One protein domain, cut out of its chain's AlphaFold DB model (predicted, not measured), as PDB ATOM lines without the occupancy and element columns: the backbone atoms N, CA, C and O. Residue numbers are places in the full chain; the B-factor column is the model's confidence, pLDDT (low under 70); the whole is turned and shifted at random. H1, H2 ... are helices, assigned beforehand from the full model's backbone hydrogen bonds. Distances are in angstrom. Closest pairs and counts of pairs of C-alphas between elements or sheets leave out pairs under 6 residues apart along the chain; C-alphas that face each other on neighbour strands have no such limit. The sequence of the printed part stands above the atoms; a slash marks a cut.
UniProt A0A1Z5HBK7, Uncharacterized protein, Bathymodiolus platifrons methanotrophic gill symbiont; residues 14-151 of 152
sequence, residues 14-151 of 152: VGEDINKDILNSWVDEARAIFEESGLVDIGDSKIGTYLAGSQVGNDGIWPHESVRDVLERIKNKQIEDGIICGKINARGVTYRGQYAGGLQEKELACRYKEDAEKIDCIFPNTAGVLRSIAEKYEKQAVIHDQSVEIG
ATOM      1  N   VAL A  14     164.030 133.207 238.730       79.81
ATOM      2  CA  VAL A  14     163.379 133.531 237.455       79.81
ATOM      3  C   VAL A  14     162.237 134.507 237.742       79.81
ATOM      4  O   VAL A  14     161.147 134.109 238.143       79.81
ATOM      5  N   GLY A  15     162.485 135.804 237.545       81.75
ATOM      6  CA  GLY A  15     161.526 136.845 237.927       81.75
ATOM      7  C   GLY A  15     161.349 136.909 239.446       81.75
ATOM      8  O   GLY A  15     162.332 137.077 240.160       81.75
ATOM      9  N   GLU A  16     160.110 136.766 239.918       78.88
ATOM     10  CA  GLU A  16     159.742 136.752 241.346       78.88
ATOM     11  C   GLU A  16     159.665 135.335 241.940       78.88
ATOM     12  O   GLU A  16     159.261 135.169 243.089       78.88
ATOM     13  N   ASP A  17     160.108 134.315 241.199       88.50
ATOM     14  CA  ASP A  17     160.146 132.923 241.660       88.50
ATOM     15  C   ASP A  17     161.593 132.412 241.784       88.50
ATOM     16  O   ASP A  17     162.526 132.965 241.191       88.50
ATOM     17  N   ILE A  18     161.783 131.344 242.558       89.25
ATOM     18  CA  ILE A  18     163.056 130.641 242.725       89.25
ATOM     19  C   ILE A  18     162.839 129.158 242.455       89.25
ATOM     20  O   ILE A  18     162.138 128.476 243.201       89.25
ATOM     21  N   ASN A  19     163.513 128.615 241.446       92.69
ATOM     22  CA  ASN A  19     163.476 127.186 241.176       92.69
ATOM     23  C   ASN A  19     164.081 126.389 242.348       92.69
ATOM     24  O   ASN A  19     165.285 126.442 242.610       92.69
ATOM     25  N   LYS A  20     163.223 125.622 243.027       92.88
ATOM     26  CA  LYS A  20     163.572 124.794 244.184       92.88
ATOM     27  C   LYS A  20     164.698 123.806 243.895       92.88
ATOM     28  O   LYS A  20     165.594 123.673 244.726       92.88
ATOM     29  N   ASP A  21     164.652 123.106 242.769       93.12
ATOM     30  CA  ASP A  21     165.611 122.040 242.468       93.12
ATOM     31  C   ASP A  21     167.006 122.622 242.235       93.12
ATOM     32  O   ASP A  21     167.971 122.159 242.838       93.12
ATOM     33  N   ILE A  22     167.100 123.713 241.465       93.69
ATOM     34  CA  ILE A  22     168.365 124.424 241.228       93.69
ATOM     35  C   ILE A  22     168.953 124.939 242.546       93.69
ATOM     36  O   ILE A  22     170.148 124.766 242.794       93.69
ATOM     37  N   LEU A  23     168.128 125.546 243.404       94.81
ATOM     38  CA  LEU A  23     168.598 126.055 244.688       94.81
ATOM     39  C   LEU A  23     169.086 124.919 245.598       94.81
ATOM     40  O   LEU A  23     170.140 125.042 246.217       94.81
ATOM     41  N   ASN A  24     168.348 123.809 245.675       94.38
ATOM     42  CA  ASN A  24     168.740 122.672 246.505       94.38
ATOM     43  C   ASN A  24     170.036 122.023 246.014       94.38
ATOM     44  O   ASN A  24     170.911 121.772 246.840       94.38
ATOM     45  N   SER A  25     170.185 121.818 244.702       94.69
ATOM     46  CA  SER A  25     171.429 121.309 244.119       94.69
ATOM     47  C   SER A  25     172.610 122.220 244.431       94.69
ATOM     48  O   SER A  25     173.644 121.739 244.882       94.69
ATOM     49  N   TRP A  26     172.443 123.538 244.288       96.19
ATOM     50  CA  TRP A  26     173.503 124.483 244.628       96.19
ATOM     51  C   TRP A  26     173.894 124.421 246.111       96.19
ATOM     52  O   TRP A  26     175.080 124.449 246.431       96.19
ATOM     53  N   VAL A  27     172.917 124.317 247.023       96.44
ATOM     54  CA  VAL A  27     173.201 124.176 248.461       96.44
ATOM     55  C   VAL A  27     173.986 122.894 248.726       96.44
ATOM     56  O   VAL A  27     174.971 122.932 249.457       96.44
ATOM     57  N   ASP A  28     173.588 121.774 248.127       96.12
ATOM     58  CA  ASP A  28     174.257 120.487 248.336       96.12
ATOM     59  C   ASP A  28     175.701 120.509 247.810       96.12
ATOM     60  O   ASP A  28     176.621 120.088 248.514       96.12
ATOM     61  N   GLU A  29     175.922 121.082 246.625       95.56
ATOM     62  CA  GLU A  29     177.258 121.272 246.048       95.56
ATOM     63  C   GLU A  29     178.129 122.195 246.909       95.56
ATOM     64  O   GLU A  29     179.280 121.871 247.207       95.56
ATOM     65  N   ALA A  30     177.583 123.329 247.359       94.06
ATOM     66  CA  ALA A  30     178.310 124.268 248.206       94.06
ATOM     67  C   ALA A  30     178.753 123.610 249.520       94.06
ATOM     68  O   ALA A  30     179.896 123.791 249.947       94.06
ATOM     69  N   ARG A  31     177.878 122.815 250.148       95.44
ATOM     70  CA  ARG A  31     178.203 122.095 251.388       95.44
ATOM     71  C   ARG A  31     179.290 121.046 251.171       95.44
ATOM     72  O   ARG A  31     180.220 120.997 251.973       95.44
ATOM     73  N   ALA A  32     179.225 120.284 250.077       94.56
ATOM     74  CA  ALA A  32     180.247 119.293 249.738       94.56
ATOM     75  C   ALA A  32     181.648 119.926 249.604       94.56
ATOM     76  O   ALA A  32     182.618 119.410 250.156       94.56
ATOM     77  N   ILE A  33     181.751 121.103 248.973       93.75
ATOM     78  CA  ILE A  33     183.026 121.832 248.828       93.75
ATOM     79  C   ILE A  33     183.628 122.210 250.195       93.75
ATOM     80  O   ILE A  33     184.840 122.091 250.415       93.75
ATOM     81  N   PHE A  34     182.801 122.674 251.136       91.25
ATOM     82  CA  PHE A  34     183.274 123.019 252.481       91.25
ATOM     83  C   PHE A  34     183.610 121.786 253.324       91.25
ATOM     84  O   PHE A  34     184.517 121.858 254.160       91.25
ATOM     85  N   GLU A  35     182.929 120.665 253.091       92.50
ATOM     86  CA  GLU A  35     183.224 119.380 253.727       92.50
ATOM     87  C   GLU A  35     184.596 118.843 253.321       92.50
ATOM     88  O   GLU A  35     185.403 118.526 254.196       92.50
ATOM     89  N   GLU A  36     184.926 118.866 252.028       92.19
ATOM     90  CA  GLU A  36     186.250 118.469 251.524       92.19
ATOM     91  C   GLU A  36     187.395 119.300 252.127       92.19
ATOM     92  O   GLU A  36     188.514 118.813 252.296       92.19
ATOM     93  N   SER A  37     187.109 120.550 252.496       88.88
ATOM     94  CA  SER A  37     188.076 121.473 253.102       88.88
ATOM     95  C   SER A  37     188.106 121.427 254.637       88.88
ATOM     96  O   SER A  37     188.897 122.145 255.249       88.88
ATOM     97  N   GLY A  38     187.244 120.627 255.280       90.00
ATOM     98  CA  GLY A  38     187.116 120.564 256.741       90.00
ATOM     99  C   GLY A  38     186.539 121.835 257.385       90.00
ATOM    100  O   GLY A  38     186.744 122.068 258.575       90.00
ATOM    101  N   LEU A  39     185.833 122.671 256.615       91.12
ATOM    102  CA  LEU A  39     185.297 123.976 257.034       91.12
ATOM    103  C   LEU A  39     183.761 123.993 257.097       91.12
ATOM    104  O   LEU A  39     183.157 125.048 256.909       91.12
ATOM    105  N   VAL A  40     183.132 122.843 257.360       91.62
ATOM    106  CA  VAL A  40     181.672 122.638 257.271       91.62
ATOM    107  C   VAL A  40     180.878 123.710 258.017       91.62
ATOM    108  O   VAL A  40     180.042 124.364 257.407       91.62
ATOM    109  N   ASP A  41     181.183 123.971 259.292       92.69
ATOM    110  CA  ASP A  41     180.431 124.944 260.101       92.69
ATOM    111  C   ASP A  41     180.509 126.375 259.547       92.69
ATOM    112  O   ASP A  41     179.523 127.117 259.533       92.69
ATOM    113  N   ILE A  42     181.695 126.775 259.075       92.25
ATOM    114  CA  ILE A  42     181.913 128.094 258.470       92.25
ATOM    115  C   ILE A  42     181.188 128.164 257.126       92.25
ATOM    116  O   ILE A  42     180.555 129.177 256.823       92.25
ATOM    117  N   GLY A  43     181.263 127.089 256.344       94.19
ATOM    118  CA  GLY A  43     180.565 126.930 255.077       94.19
ATOM    119  C   GLY A  43     179.058 127.064 255.226       94.19
ATOM    120  O   GLY A  43     178.457 127.923 254.589       94.19
ATOM    121  N   ASP A  44     178.466 126.295 256.137       97.00
ATOM    122  CA  ASP A  44     177.037 126.316 256.445       97.00
ATOM    123  C   ASP A  44     176.591 127.723 256.885       97.00
ATOM    124  O   ASP A  44     175.608 128.260 256.372       97.00
ATOM    125  N   SER A  45     177.369 128.406 257.731       96.12
ATOM    126  CA  SER A  45     177.080 129.798 258.106       96.12
ATOM    127  C   SER A  45     177.128 130.778 256.924       96.12
ATOM    128  O   SER A  45     176.285 131.679 256.806       96.12
ATOM    129  N   LYS A  46     178.083 130.605 256.000       94.25
ATOM    130  CA  LYS A  46     178.184 131.424 254.781       94.25
ATOM    131  C   LYS A  46     177.041 131.153 253.810       94.25
ATOM    132  O   LYS A  46     176.490 132.110 253.268       94.25
ATOM    133  N   ILE A  47     176.650 129.893 253.650       95.94
ATOM    134  CA  ILE A  47     175.486 129.490 252.856       95.94
ATOM    135  C   ILE A  47     174.227 130.134 253.434       95.94
ATOM    136  O   ILE A  47     173.505 130.806 252.705       95.94
ATOM    137  N   GLY A  48     174.012 130.037 254.749       96.81
ATOM    138  CA  GLY A  48     172.906 130.712 255.428       96.81
ATOM    139  C   GLY A  48     172.881 132.219 255.174       96.81
ATOM    140  O   GLY A  48     171.855 132.774 254.787       96.81
ATOM    141  N   THR A  49     174.031 132.883 255.314       94.94
ATOM    142  CA  THR A  49     174.158 134.326 255.040       94.94
ATOM    143  C   THR A  49     173.769 134.669 253.601       94.94
ATOM    144  O   THR A  49     173.126 135.688 253.369       94.94
ATOM    145  N   TYR A  50     174.135 133.822 252.640       93.56
ATOM    146  CA  TYR A  50     173.787 134.006 251.235       93.56
ATOM    147  C   TYR A  50     172.285 133.787 250.979       93.56
ATOM    148  O   TYR A  50     171.650 134.614 250.329       93.56
ATOM    149  N   LEU A  51     171.684 132.756 251.587       95.56
ATOM    150  CA  LEU A  51     170.234 132.506 251.551       95.56
ATOM    151  C   LEU A  51     169.408 133.669 252.125       95.56
ATOM    152  O   LEU A  51     168.242 133.835 251.764       95.56
ATOM    153  N   ALA A  52     170.001 134.522 252.968       94.75
ATOM    154  CA  ALA A  52     169.321 135.699 253.503       94.75
ATOM    155  C   ALA A  52     168.928 136.718 252.417       94.75
ATOM    156  O   ALA A  52     168.017 137.521 252.639       94.75
ATOM    157  N   GLY A  53     169.576 136.653 251.247       90.62
ATOM    158  CA  GLY A  53     169.241 137.419 250.044       90.62
ATOM    159  C   GLY A  53     167.943 136.984 249.356       90.62
ATOM    160  O   GLY A  53     167.577 137.556 248.336       90.62
ATOM    161  N   SER A  54     167.222 135.997 249.901       92.88
ATOM    162  CA  SER A  54     165.915 135.581 249.393       92.88
ATOM    163  C   SER A  54     164.944 136.749 249.233       92.88
ATOM    164  O   SER A  54     164.796 137.578 250.136       92.88
ATOM    165  N   GLN A  55     164.180 136.720 248.143       90.19
ATOM    166  CA  GLN A  55     162.970 137.523 247.993       90.19
ATOM    167  C   GLN A  55     161.832 137.014 248.890       90.19
ATOM    168  O   GLN A  55     161.970 135.997 249.581       90.19
ATOM    169  N   VAL A  56     160.737 137.771 248.921       93.38
ATOM    170  CA  VAL A  56     159.481 137.382 249.575       93.38
ATOM    171  C   VAL A  56     158.829 136.262 248.759       93.38
ATOM    172  O   VAL A  56     158.946 136.255 247.538       93.38
ATOM    173  N   GLY A  57     158.198 135.306 249.436       93.75
ATOM    174  CA  GLY A  57     157.453 134.228 248.797       93.75
ATOM    175  C   GLY A  57     156.178 134.699 248.110       93.75
ATOM    176  O   GLY A  57     155.705 135.817 248.330       93.75
ATOM    177  N   ASN A  58     155.584 133.813 247.317       93.25
ATOM    178  CA  ASN A  58     154.314 134.084 246.638       93.25
ATOM    179  C   ASN A  58     153.158 134.276 247.636       93.25
ATOM    180  O   ASN A  58     152.179 134.962 247.346       93.25
ATOM    181  N   ASP A  59     153.286 133.703 248.831       94.56
ATOM    182  CA  ASP A  59     152.378 133.906 249.962       94.56
ATOM    183  C   ASP A  59     152.586 135.231 250.727       94.56
ATOM    184  O   ASP A  59     151.913 135.487 251.728       94.56
ATOM    185  N   GLY A  60     153.503 136.089 250.266       95.69
ATOM    186  CA  GLY A  60     153.810 137.372 250.894       95.69
ATOM    187  C   GLY A  60     154.701 137.270 252.134       95.69
ATOM    188  O   GLY A  60     154.921 138.283 252.798       95.69
ATOM    189  N   ILE A  61     155.235 136.084 252.442       97.44
ATOM    190  CA  ILE A  61     156.074 135.837 253.618       97.44
ATOM    191  C   ILE A  61     157.526 135.632 253.186       97.44
ATOM    192  O   ILE A  61     157.839 134.946 252.215       97.44
ATOM    193  N   TRP A  62     158.460 136.240 253.908       96.75
ATOM    194  CA  TRP A  62     159.884 135.978 253.717       96.75
ATOM    195  C   TRP A  62     160.349 134.839 254.646       96.75
ATOM    196  O   TRP A  62     159.901 134.803 255.790       96.75
ATOM    197  N   PRO A  63     161.286 133.963 254.226       97.12
ATOM    198  CA  PRO A  63     161.895 133.885 252.892       97.12
ATOM    199  C   PRO A  63     160.981 133.185 251.874       97.12
ATOM    200  O   PRO A  63     159.946 132.647 252.252       97.12
ATOM    201  N   HIS A  64     161.354 133.193 250.594       97.44
ATOM    202  CA  HIS A  64     160.646 132.491 249.518       97.44
ATOM    203  C   HIS A  64     160.534 130.992 249.826       97.44
ATOM    204  O   HIS A  64     161.436 130.416 250.438       97.44
ATOM    205  N   GLU A  65     159.456 130.347 249.388       97.31
ATOM    206  CA  GLU A  65     159.102 128.960 249.706       97.31
ATOM    207  C   GLU A  65     160.254 127.985 249.410       97.31
ATOM    208  O   GLU A  65     160.593 127.151 250.245       97.31
ATOM    209  N   SER A  66     160.953 128.173 248.290       97.12
ATOM    210  CA  SER A  66     162.139 127.386 247.912       97.12
ATOM    211  C   SER A  66     163.293 127.466 248.918       97.12
ATOM    212  O   SER A  66     164.038 126.502 249.080       97.12
ATOM    213  N   VAL A  67     163.454 128.590 249.621       97.75
ATOM    214  CA  VAL A  67     164.450 128.737 250.696       97.75
ATOM    215  C   VAL A  67     163.950 128.086 251.983       97.75
ATOM    216  O   VAL A  67     164.740 127.475 252.700       97.75
ATOM    217  N   ARG A  68     162.641 128.140 252.260       98.12
ATOM    218  CA  ARG A  68     162.039 127.403 253.386       98.12
ATOM    219  C   ARG A  68     162.241 125.907 253.218       98.12
ATOM    220  O   ARG A  68     162.647 125.240 254.159       98.12
ATOM    221  N   ASP A  69     162.058 125.401 252.002       97.75
ATOM    222  CA  ASP A  69     162.338 124.007 251.665       97.75
ATOM    223  C   ASP A  69     163.784 123.605 251.986       97.75
ATOM    224  O   ASP A  69     164.012 122.520 252.519       97.75
ATOM    225  N   VAL A  70     164.763 124.475 251.711       98.00
ATOM    226  CA  VAL A  70     166.164 124.237 252.097       98.00
ATOM    227  C   VAL A  70     166.302 124.165 253.619       98.00
ATOM    228  O   VAL A  70     166.913 123.225 254.126       98.00
ATOM    229  N   LEU A  71     165.728 125.122 254.355       98.12
ATOM    230  CA  LEU A  71     165.798 125.154 255.820       98.12
ATOM    231  C   LEU A  71     165.156 123.904 256.441       98.12
ATOM    232  O   LEU A  71     165.757 123.265 257.304       98.12
ATOM    233  N   GLU A  72     163.983 123.499 255.951       98.12
ATOM    234  CA  GLU A  72     163.289 122.298 256.419       98.12
ATOM    235  C   GLU A  72     163.994 121.001 256.024       98.12
ATOM    236  O   GLU A  72     163.893 120.006 256.743       98.12
ATOM    237  N   ARG A  73     164.709 120.974 254.896       97.69
ATOM    238  CA  ARG A  73     165.461 119.791 254.466       97.69
ATOM    239  C   ARG A  73     166.757 119.631 255.249       97.69
ATOM    240  O   ARG A  73     167.077 118.518 255.663       97.69
ATOM    241  N   ILE A  74     167.507 120.717 255.427       96.75
ATOM    242  CA  ILE A  74     168.862 120.670 255.979       96.75
ATOM    243  C   ILE A  74     168.875 120.723 257.513       96.75
ATOM    244  O   ILE A  74     169.702 120.038 258.115       96.75
ATOM    245  N   LYS A  75     167.972 121.493 258.142       96.31
ATOM    246  CA  LYS A  75     167.819 121.607 259.611       96.31
ATOM    247  C   LYS A  75     169.152 121.780 260.345       96.31
ATOM    248  O   LYS A  75     169.502 121.012 261.243       96.31
ATOM    249  N   ASN A  76     169.934 122.753 259.894       97.62
ATOM    250  CA  ASN A  76     171.280 122.998 260.381       97.62
ATOM    251  C   ASN A  76     171.360 124.387 261.006       97.62
ATOM    252  O   ASN A  76     171.109 125.400 260.351       97.62
ATOM    253  N   LYS A  77     171.775 124.416 262.271       97.38
ATOM    254  CA  LYS A  77     171.825 125.635 263.070       97.38
ATOM    255  C   LYS A  77     172.776 126.688 262.499       97.38
ATOM    256  O   LYS A  77     172.493 127.871 262.601       97.38
ATOM    257  N   GLN A  78     173.881 126.295 261.881       97.94
ATOM    258  CA  GLN A  78     174.865 127.209 261.316       97.94
ATOM    259  C   GLN A  78     174.270 127.928 260.100       97.94
ATOM    260  O   GLN A  78     174.446 129.141 259.972       97.94
ATOM    261  N   ILE A  79     173.495 127.223 259.266       98.00
ATOM    262  CA  ILE A  79     172.716 127.835 258.174       98.00
ATOM    263  C   ILE A  79     171.660 128.794 258.739       98.00
ATOM    264  O   ILE A  79     171.542 129.924 258.265       98.00
ATOM    265  N   GLU A  80     170.916 128.380 259.764       98.31
ATOM    266  CA  GLU A  80     169.905 129.220 260.420       98.31
ATOM    267  C   GLU A  80     170.526 130.485 261.048       98.31
ATOM    268  O   GLU A  80     170.080 131.606 260.813       98.31
ATOM    269  N   ASP A  81     171.625 130.358 261.785       97.50
ATOM    270  CA  ASP A  81     172.332 131.495 262.373       97.50
ATOM    271  C   ASP A  81     172.888 132.419 261.278       97.50
ATOM    272  O   ASP A  81     172.812 133.649 261.395       97.50
ATOM    273  N   GLY A  82     173.385 131.842 260.180       96.81
ATOM    274  CA  GLY A  82     173.822 132.568 258.992       96.81
ATOM    275  C   GLY A  82     172.697 133.387 258.361       96.81
ATOM    276  O   GLY A  82     172.883 134.580 258.112       96.81
ATOM    277  N   ILE A  83     171.517 132.789 258.151       97.00
ATOM    278  CA  ILE A  83     170.382 133.477 257.517       97.00
ATOM    279  C   ILE A  83     169.863 134.615 258.394       97.00
ATOM    280  O   ILE A  83     169.611 135.718 257.904       97.00
ATOM    281  N   ILE A  84     169.794 134.390 259.709       96.69
ATOM    282  CA  ILE A  84     169.401 135.411 260.682       96.69
ATOM    283  C   ILE A  84     170.398 136.576 260.649       96.69
ATOM    284  O   ILE A  84     169.993 137.736 260.546       96.69
ATOM    285  N   CYS A  85     171.704 136.292 260.712       93.69
ATOM    286  CA  CYS A  85     172.740 137.326 260.667       93.69
ATOM    287  C   CYS A  85     172.700 138.113 259.355       93.69
ATOM    288  O   CYS A  85     172.712 139.344 259.379       93.69
ATOM    289  N   GLY A  86     172.604 137.416 258.220       92.31
ATOM    290  CA  GLY A  86     172.502 138.034 256.901       92.31
ATOM    291  C   GLY A  86     171.301 138.972 256.803       92.31
ATOM    292  O   GLY A  86     171.456 140.122 256.388       92.31
ATOM    293  N   LYS A  87     170.126 138.537 257.274       93.12
ATOM    294  CA  LYS A  87     168.893 139.331 257.199       93.12
ATOM    295  C   LYS A  87     168.947 140.586 258.066       93.12
ATOM    296  O   LYS A  87     168.551 141.657 257.612       93.12
ATOM    297  N   ILE A  88     169.454 140.468 259.295       89.44
ATOM    298  CA  ILE A  88     169.614 141.616 260.198       89.44
ATOM    299  C   ILE A  88     170.624 142.619 259.624       89.44
ATOM    300  O   ILE A  88     170.359 143.821 259.634       89.44
ATOM    301  N   ASN A  89     171.747 142.137 259.080       84.38
ATOM    302  CA  ASN A  89     172.807 142.991 258.539       84.38
ATOM    303  C   ASN A  89     172.410 143.683 257.226       84.38
ATOM    304  O   ASN A  89     172.799 144.829 257.009       84.38
ATOM    305  N   ALA A  90     171.605 143.034 256.376       80.94
ATOM    306  CA  ALA A  90     171.139 143.597 255.106       80.94
ATOM    307  C   ALA A  90     170.301 144.877 255.276       80.94
ATOM    308  O   ALA A  90     170.251 145.706 254.372       80.94
ATOM    309  N   ARG A  91     169.675 145.079 256.445       72.94
ATOM    310  CA  ARG A  91     168.927 146.310 256.753       72.94
ATOM    311  C   ARG A  91     169.839 147.542 256.881       72.94
ATOM    312  O   ARG A  91     169.351 148.662 256.749       72.94
ATOM    313  N   GLY A  92     171.144 147.349 257.103       60.69
ATOM    314  CA  GLY A  92     172.119 148.431 257.249       60.69
ATOM    315  C   GLY A  92     171.842 149.359 258.442       60.69
ATOM    316  O   GLY A  92     170.994 149.093 259.296       60.69
ATOM    317  N   VAL A  93     172.576 150.474 258.510       49.59
ATOM    318  CA  VAL A  93     172.324 151.535 259.497       49.59
ATOM    319  C   VAL A  93     171.116 152.350 259.038       49.59
ATOM    320  O   VAL A  93     171.195 153.098 258.067       49.59
ATOM    321  N   THR A  94     169.987 152.232 259.736       52.78
ATOM    322  CA  THR A  94     168.816 153.086 259.485       52.78
ATOM    323  C   THR A  94     169.105 154.512 259.961       52.78
ATOM    324  O   THR A  94     169.346 154.706 261.152       52.78
ATOM    325  N   TYR A  95     169.063 155.509 259.071       36.66
ATOM    326  CA  TYR A  95     169.100 156.926 259.460       36.66
ATOM    327  C   TYR A  95     167.777 157.280 260.161       36.66
ATOM    328  O   TYR A  95     166.708 156.943 259.651       36.66
ATOM    329  N   ARG A  96     167.826 157.922 261.335       54.59
ATOM    330  CA  ARG A  96     166.628 158.243 262.136       54.59
ATOM    331  C   ARG A  96     166.590 159.715 262.517       54.59
ATOM    332  O   ARG A  96     167.625 160.311 262.797       54.59
ATOM    333  N   GLY A  97     165.382 160.272 262.587       48.38
ATOM    334  CA  GLY A  97     165.129 161.507 263.327       48.38
ATOM    335  C   GLY A  97     165.228 161.257 264.836       48.38
ATOM    336  O   GLY A  97     164.837 160.193 265.312       48.38
ATOM    337  N   GLN A  98     165.721 162.251 265.575       43.03
ATOM    338  CA  GLN A  98     166.099 162.223 267.000       43.03
ATOM    339  C   GLN A  98     165.005 161.744 267.992       43.03
ATOM    340  O   GLN A  98     165.305 161.515 269.156       43.03
ATOM    341  N   TYR A  99     163.759 161.548 267.543       49.25
ATOM    342  CA  TYR A  99     162.585 161.266 268.386       49.25
ATOM    343  C   TYR A  99     161.821 159.977 268.026       49.25
ATOM    344  O   TYR A  99     160.730 159.752 268.540       49.25
ATOM    345  N   ALA A 100     162.339 159.136 267.122       59.97
ATOM    346  CA  ALA A 100     161.584 157.981 266.615       59.97
ATOM    347  C   ALA A 100     161.514 156.775 267.583       59.97
ATOM    348  O   ALA A 100     160.641 155.920 267.416       59.97
ATOM    349  N   GLY A 101     162.409 156.687 268.577       66.75
ATOM    350  CA  GLY A 101     162.467 155.555 269.516       66.75
ATOM    351  C   GLY A 101     162.604 154.188 268.823       66.75
ATOM    352  O   GLY A 101     163.118 154.088 267.704       66.75
ATOM    353  N   GLY A 102     162.145 153.129 269.492       77.44
ATOM    354  CA  GLY A 102     162.149 151.742 269.015       77.44
ATOM    355  C   GLY A 102     160.902 151.306 268.233       77.44
ATOM    356  O   GLY A 102     160.699 150.106 268.050       77.44
ATOM    357  N   LEU A 103     160.036 152.229 267.784       83.31
ATOM    358  CA  LEU A 103     158.760 151.887 267.125       83.31
ATOM    359  C   LEU A 103     158.956 151.010 265.877       83.31
ATOM    360  O   LEU A 103     158.292 149.988 265.730       83.31
ATOM    361  N   GLN A 104     159.922 151.361 265.025       83.44
ATOM    362  CA  GLN A 104     160.216 150.614 263.800       83.44
ATOM    363  C   GLN A 104     160.656 149.168 264.088       83.44
ATOM    364  O   GLN A 104     160.302 148.241 263.362       83.44
ATOM    365  N   GLU A 105     161.426 148.958 265.156       87.81
ATOM    366  CA  GLU A 105     161.831 147.618 265.580       87.81
ATOM    367  C   GLU A 105     160.652 146.810 266.126       87.81
ATOM    368  O   GLU A 105     160.556 145.618 265.835       87.81
ATOM    369  N   LYS A 106     159.740 147.445 266.871       88.94
ATOM    370  CA  LYS A 106     158.524 146.791 267.381       88.94
ATOM    371  C   LYS A 106     157.619 146.327 266.239       88.94
ATOM    372  O   LYS A 106     157.150 145.192 266.263       88.94
ATOM    373  N   GLU A 107     157.421 147.163 265.222       91.56
ATOM    374  CA  GLU A 107     156.631 146.806 264.035       91.56
ATOM    375  C   GLU A 107     157.241 145.623 263.271       91.56
ATOM    376  O   GLU A 107     156.527 144.700 262.875       91.56
ATOM    377  N   LEU A 108     158.567 145.610 263.103       91.75
ATOM    378  CA  LEU A 108     159.259 144.493 262.462       91.75
ATOM    379  C   LEU A 108     159.155 143.210 263.281       91.75
ATOM    380  O   LEU A 108     158.859 142.159 262.719       91.75
ATOM    381  N   ALA A 109     159.368 143.288 264.596       95.19
ATOM    382  CA  ALA A 109     159.213 142.138 265.475       95.19
ATOM    383  C   ALA A 109     157.799 141.545 265.394       95.19
ATOM    384  O   ALA A 109     157.662 140.328 265.278       95.19
ATOM    385  N   CYS A 110     156.765 142.394 265.394       96.94
ATOM    386  CA  CYS A 110     155.377 141.962 265.243       96.94
ATOM    387  C   CYS A 110     155.162 141.226 263.917       96.94
ATOM    388  O   CYS A 110     154.687 140.094 263.915       96.94
ATOM    389  N   ARG A 111     155.614 141.814 262.800       96.50
ATOM    390  CA  ARG A 111     155.481 141.200 261.472       96.50
ATOM    391  C   ARG A 111     156.144 139.825 261.396       96.50
ATOM    392  O   ARG A 111     155.521 138.876 260.939       96.50
ATOM    393  N   TYR A 112     157.379 139.694 261.883       97.94
ATOM    394  CA  TYR A 112     158.075 138.404 261.868       97.94
ATOM    395  C   TYR A 112     157.405 137.352 262.765       97.94
ATOM    396  O   TYR A 112     157.447 136.169 262.430       97.94
ATOM    397  N   LYS A 113     156.769 137.751 263.876       98.50
ATOM    398  CA  LYS A 113     155.976 136.835 264.714       98.50
ATOM    399  C   LYS A 113     154.721 136.355 263.993       98.50
ATOM    400  O   LYS A 113     154.494 135.152 263.938       98.50
ATOM    401  N   GLU A 114     153.963 137.271 263.399       98.44
ATOM    402  CA  GLU A 114     152.758 136.938 262.627       98.44
ATOM    403  C   GLU A 114     153.077 136.010 261.451       98.44
ATOM    404  O   GLU A 114     152.370 135.038 261.198       98.44
ATOM    405  N   ASP A 115     154.162 136.289 260.733       98.31
ATOM    406  CA  ASP A 115     154.588 135.463 259.608       98.31
ATOM    407  C   ASP A 115     155.056 134.078 260.065       98.31
ATOM    408  O   ASP A 115     154.704 133.083 259.432       98.31
ATOM    409  N   ALA A 116     155.763 133.987 261.199       98.50
ATOM    410  CA  ALA A 116     156.122 132.708 261.805       98.50
ATOM    411  C   ALA A 116     154.882 131.868 262.140       98.50
ATOM    412  O   ALA A 116     154.854 130.682 261.828       98.50
ATOM    413  N   GLU A 117     153.853 132.473 262.739       98.50
ATOM    414  CA  GLU A 117     152.605 131.789 263.100       98.50
ATOM    415  C   GLU A 117     151.867 131.230 261.880       98.50
ATOM    416  O   GLU A 117     151.377 130.102 261.926       98.50
ATOM    417  N   LYS A 118     151.822 131.980 260.771       98.50
ATOM    418  CA  LYS A 118     151.141 131.549 259.537       98.50
ATOM    419  C   LYS A 118     151.764 130.299 258.919       98.50
ATOM    420  O   LYS A 118     151.042 129.498 258.327       98.50
ATOM    421  N   ILE A 119     153.085 130.142 259.025       98.06
ATOM    422  CA  ILE A 119     153.816 129.068 258.339       98.06
ATOM    423  C   ILE A 119     154.219 127.909 259.254       98.06
ATOM    424  O   ILE A 119     154.618 126.870 258.738       98.06
ATOM    425  N   ASP A 120     154.100 128.041 260.579       98.12
ATOM    426  CA  ASP A 120     154.641 127.098 261.575       98.12
ATOM    427  C   ASP A 120     154.197 125.643 261.372       98.12
ATOM    428  O   ASP A 120     154.981 124.713 261.549       98.12
ATOM    429  N   CYS A 121     152.946 125.427 260.954       97.56
ATOM    430  CA  CYS A 121     152.421 124.079 260.730       97.56
ATOM    431  C   CYS A 121     153.052 123.365 259.523       97.56
ATOM    432  O   CYS A 121     152.977 122.140 259.446       97.56
ATOM    433  N   ILE A 122     153.630 124.113 258.580       97.69
ATOM    434  CA  ILE A 122     154.193 123.590 257.325       97.69
ATOM    435  C   ILE A 122     155.725 123.699 257.336       97.69
ATOM    436  O   ILE A 122     156.409 122.766 256.924       97.69
ATOM    437  N   PHE A 123     156.256 124.810 257.851       98.12
ATOM    438  CA  PHE A 123     157.675 125.163 257.867       98.12
ATOM    439  C   PHE A 123     158.145 125.536 259.293       98.12
ATOM    440  O   PHE A 123     158.451 126.704 259.563       98.12
ATOM    441  N   PRO A 124     158.184 124.577 260.238       98.12
ATOM    442  CA  PRO A 124     158.472 124.855 261.647       98.12
ATOM    443  C   PRO A 124     159.898 125.372 261.910       98.12
ATOM    444  O   PRO A 124     160.086 126.216 262.790       98.12
ATOM    445  N   ASN A 125     160.914 124.921 261.161       98.06
ATOM    446  CA  ASN A 125     162.285 125.429 261.332       98.06
ATOM    447  C   ASN A 125     162.387 126.863 260.804       98.06
ATOM    448  O   ASN A 125     162.953 127.741 261.458       98.06
ATOM    449  N   THR A 126     161.740 127.135 259.670       98.56
ATOM    450  CA  THR A 126     161.633 128.493 259.126       98.56
ATOM    451  C   THR A 126     160.909 129.421 260.104       98.56
ATOM    452  O   THR A 126     161.384 130.522 260.377       98.56
ATOM    453  N   ALA A 127     159.800 128.982 260.704       98.62
ATOM    454  CA  ALA A 127     159.109 129.753 261.733       98.62
ATOM    455  C   ALA A 127     160.013 130.032 262.950       98.62
ATOM    456  O   ALA A 127     159.996 131.136 263.495       98.62
ATOM    457  N   GLY A 128     160.860 129.077 263.354       98.62
ATOM    458  CA  GLY A 128     161.898 129.285 264.372       98.62
ATOM    459  C   GLY A 128     162.906 130.386 264.009       98.62
ATOM    460  O   GLY A 128     163.225 131.242 264.843       98.62
ATOM    461  N   VAL A 129     163.352 130.426 262.751       98.56
ATOM    462  CA  VAL A 129     164.215 131.494 262.216       98.56
ATOM    463  C   VAL A 129     163.519 132.857 262.294       98.56
ATOM    464  O   VAL A 129     164.109 133.819 262.790       98.56
ATOM    465  N   LEU A 130     162.254 132.950 261.870       98.56
ATOM    466  CA  LEU A 130     161.489 134.204 261.914       98.56
ATOM    467  C   LEU A 130     161.277 134.698 263.353       98.56
ATOM    468  O   LEU A 130     161.494 135.878 263.634       98.56
ATOM    469  N   ARG A 131     160.961 133.799 264.296       98.69
ATOM    470  CA  ARG A 131     160.878 134.133 265.730       98.69
ATOM    471  C   ARG A 131     162.207 134.670 266.265       98.69
ATOM    472  O   ARG A 131     162.225 135.693 266.944       98.69
ATOM    473  N   SER A 132     163.324 134.049 265.890       98.31
ATOM    474  CA  SER A 132     164.665 134.495 266.298       98.31
ATOM    475  C   SER A 132     165.012 135.889 265.757       98.31
ATOM    476  O   SER A 132     165.660 136.686 266.441       98.31
ATOM    477  N   ILE A 133     164.567 136.215 264.540       96.88
ATOM    478  CA  ILE A 133     164.690 137.564 263.970       96.88
ATOM    479  C   ILE A 133     163.824 138.556 264.753       96.88
ATOM    480  O   ILE A 133     164.311 139.632 265.114       96.88
ATOM    481  N   ALA A 134     162.577 138.195 265.065       96.62
ATOM    482  CA  ALA A 134     161.687 139.040 265.853       96.62
ATOM    483  C   ALA A 134     162.296 139.390 267.217       96.62
ATOM    484  O   ALA A 134     162.382 140.565 267.563       96.62
ATOM    485  N   GLU A 135     162.816 138.402 267.949       96.62
ATOM    486  CA  GLU A 135     163.476 138.615 269.243       96.62
ATOM    487  C   GLU A 135     164.676 139.569 269.155       96.62
ATOM    488  O   GLU A 135     164.919 140.367 270.067       96.62
ATOM    489  N   LYS A 136     165.453 139.507 268.064       93.44
ATOM    490  CA  LYS A 136     166.565 140.443 267.840       93.44
ATOM    491  C   LYS A 136     166.056 141.870 267.655       93.44
ATOM    492  O   LYS A 136     166.662 142.786 268.214       93.44
ATOM    493  N   TYR A 137     164.949 142.067 266.941       91.38
ATOM    494  CA  TYR A 137     164.341 143.389 266.813       91.38
ATOM    495  C   TYR A 137     163.731 143.883 268.126       91.38
ATOM    496  O   TYR A 137     163.950 145.036 268.475       91.38
ATOM    497  N   GLU A 138     163.083 143.034 268.924       92.06
ATOM    498  CA  GLU A 138     162.578 143.443 270.245       92.06
ATOM    499  C   GLU A 138     163.699 143.948 271.155       92.06
ATOM    500  O   GLU A 138     163.572 144.997 271.786       92.06
ATOM    501  N   LYS A 139     164.844 143.254 271.162       89.12
ATOM    502  CA  LYS A 139     166.033 143.699 271.903       89.12
ATOM    503  C   LYS A 139     166.550 145.046 271.394       89.12
ATOM    504  O   LYS A 139     166.888 145.904 272.204       89.12
ATOM    505  N   GLN A 140     166.585 145.256 270.076       85.31
ATOM    506  CA  GLN A 140     166.971 146.548 269.497       85.31
ATOM    507  C   GLN A 140     165.979 147.663 269.861       85.31
ATOM    508  O   GLN A 140     166.413 148.766 270.181       85.31
ATOM    509  N   ALA A 141     164.672 147.382 269.879       85.19
ATOM    510  CA  ALA A 141     163.649 148.352 270.268       85.19
ATOM    511  C   ALA A 141     163.872 148.873 271.692       85.19
ATOM    512  O   ALA A 141     163.845 150.079 271.914       85.19
ATOM    513  N   VAL A 142     164.140 147.965 272.639       84.25
ATOM    514  CA  VAL A 142     164.394 148.312 274.046       84.25
ATOM    515  C   VAL A 142     165.637 149.191 274.186       84.25
ATOM    516  O   VAL A 142     165.596 150.195 274.892       84.25
ATOM    517  N   ILE A 143     166.726 148.852 273.488       80.00
ATOM    518  CA  ILE A 143     167.962 149.651 273.500       80.00
ATOM    519  C   ILE A 143     167.695 151.064 272.959       80.00
ATOM    520  O   ILE A 143     168.171 152.048 273.524       80.00
ATOM    521  N   HIS A 144     166.916 151.179 271.881       75.25
ATOM    522  CA  HIS A 144     166.600 152.471 271.279       75.25
ATOM    523  C   HIS A 144     165.654 153.313 272.140       75.25
ATOM    524  O   HIS A 144     165.892 154.511 272.274       75.25
ATOM    525  N   ASP A 145     164.640 152.713 272.767       75.12
ATOM    526  CA  ASP A 145     163.756 153.417 273.706       75.12
ATOM    527  C   ASP A 145     164.559 153.992 274.888       75.12
ATOM    528  O   ASP A 145     164.448 155.178 275.191       75.12
ATOM    529  N   GLN A 146     165.466 153.199 275.470       71.19
ATOM    530  CA  GLN A 146     166.358 153.659 276.542       71.19
ATOM    531  C   GLN A 146     167.273 154.800 276.083       71.19
ATOM    532  O   GLN A 146     167.474 155.762 276.814       71.19
ATOM    533  N   SER A 147     167.811 154.742 274.861       63.16
ATOM    534  CA  SER A 147     168.680 155.811 274.347       63.16
ATOM    535  C   SER A 147     167.968 157.163 274.184       63.16
ATOM    536  O   SER A 147     168.608 158.203 274.330       63.16
ATOM    537  N   VAL A 148     166.653 157.159 273.930       61.25
ATOM    538  CA  VAL A 148     165.828 158.377 273.864       61.25
ATOM    539  C   VAL A 148     165.563 158.939 275.263       61.25
ATOM    540  O   VAL A 148     165.570 160.153 275.439       61.25
ATOM    541  N   GLU A 149     165.386 158.079 276.268       60.00
ATOM    542  CA  GLU A 149     165.154 158.496 277.659       60.00
ATOM    543  C   GLU A 149     166.391 159.125 278.330       60.00
ATOM    544  O   GLU A 149     166.244 159.937 279.242       60.00
ATOM    545  N   ILE A 150     167.609 158.785 277.886       59.81
ATOM    546  CA  ILE A 150     168.871 159.259 278.497       59.81
ATOM    547  C   ILE A 150     169.398 160.549 277.823       59.81
ATOM    548  O   ILE A 150     170.369 161.148 278.291       59.81
ATOM    549  N   GLY A 151     168.772 161.008 276.735       54.88
ATOM    550  CA  GLY A 151     169.154 162.230 276.021       54.88
ATOM    551  C   GLY A 151     168.738 163.514 276.751       54.88
ATOM    552  O   GLY A 151     167.700 164.084 276.420       54.88
TER     553      GLY A 151
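Overview. This is residues 14 to 151 of the 152 residues of an uncharacterized protein of Bathymodiolus platifrons methanotrophic gill symbiont (UniProt A0A1Z5HBK7). A long hairpin of two helices side by side, H5 and H6, has a group of four shorter helices, H1 to H4, gathered about the end where H6 begins, so that the far part of the hairpin reaches away from them. H4 sits in the middle, between H2 and H6, H3 packs on the start of H6, and H1 lies at the end of the molecule away from the tip of H6. The printed part has 138 residues with six named helices, H1 to H6 in chain order, and no named strand: the class is all helix. The whole is compact, with a radius of gyration of the C-alphas of 16.6 A, yet elongated in outline, spanning 53 by 34 by 27 A.

Arrangement. H6, residues 124 to 149, is the hub, touching three other helices. It forms a helical hairpin with H5, residues 103 to 119: they run opposite ways at a shallow tilt of 13 degrees, and their closest C-alphas, Ala 109 and Ala 134, are 4.0 A apart. H6 touches H4, residues 77 to 90, with residues 129 to 133 alone, at a steep tilt of 43 degrees; the closest C-alphas, Ile 84 and Ile 133, are 6.1 A apart. With residues 124 to 126 alone H6 touches H3, residues 65 to 74, about perpendicular at 75 degrees; the closest C-alphas, Arg 68 and Thr 126, are 5.9 A apart. H4 touches H2, residues 40 to 51, the same way at a steep tilt of 40 degrees, with C-alphas Gly 48 and Ile 79 closest at 4.0 A. H1, residues 20 to 36, forms a second helical hairpin with H2, at a shallow tilt of 28 degrees; the closest C-alphas, Phe 34 and Val 40, are 5.1 A apart. With residues 20 to 27 alone H1 touches H3, at a tilt of 36 degrees, only just steep; the closest C-alphas, Lys 20 and Ser 66, are 4.8 A apart. H1 is apart from H4, H5 and H6. In H1 to H6 every O i to N i+4 pair is within hydrogen-bond range.

Along the chain. H6 measures 37.9 A from its first to its last C-alpha; C-alpha 124 is at (158.472, 124.855, 261.647), and C-alpha 149 is at (165.154, 158.496, 277.659). H5 measures 24.9 A, H1 24.7 A, H4 19.7 A, H2 16.2 A and H3 14.3 A. C-alpha 20, where H1 begins, is at (163.572, 124.794, 244.184).

Size, cuts and confidence. The two C-alphas farthest apart are those of Glu 36 and Gly 151, 53.0 A. The printed part has no cut. The links H2 to H3, residues 52 to 64, and H4 to H5, residues 91 to 102, are long. The mean pLDDT of the printed part is 89.1; residues 92 to 101 and 147 to 151 are under 70.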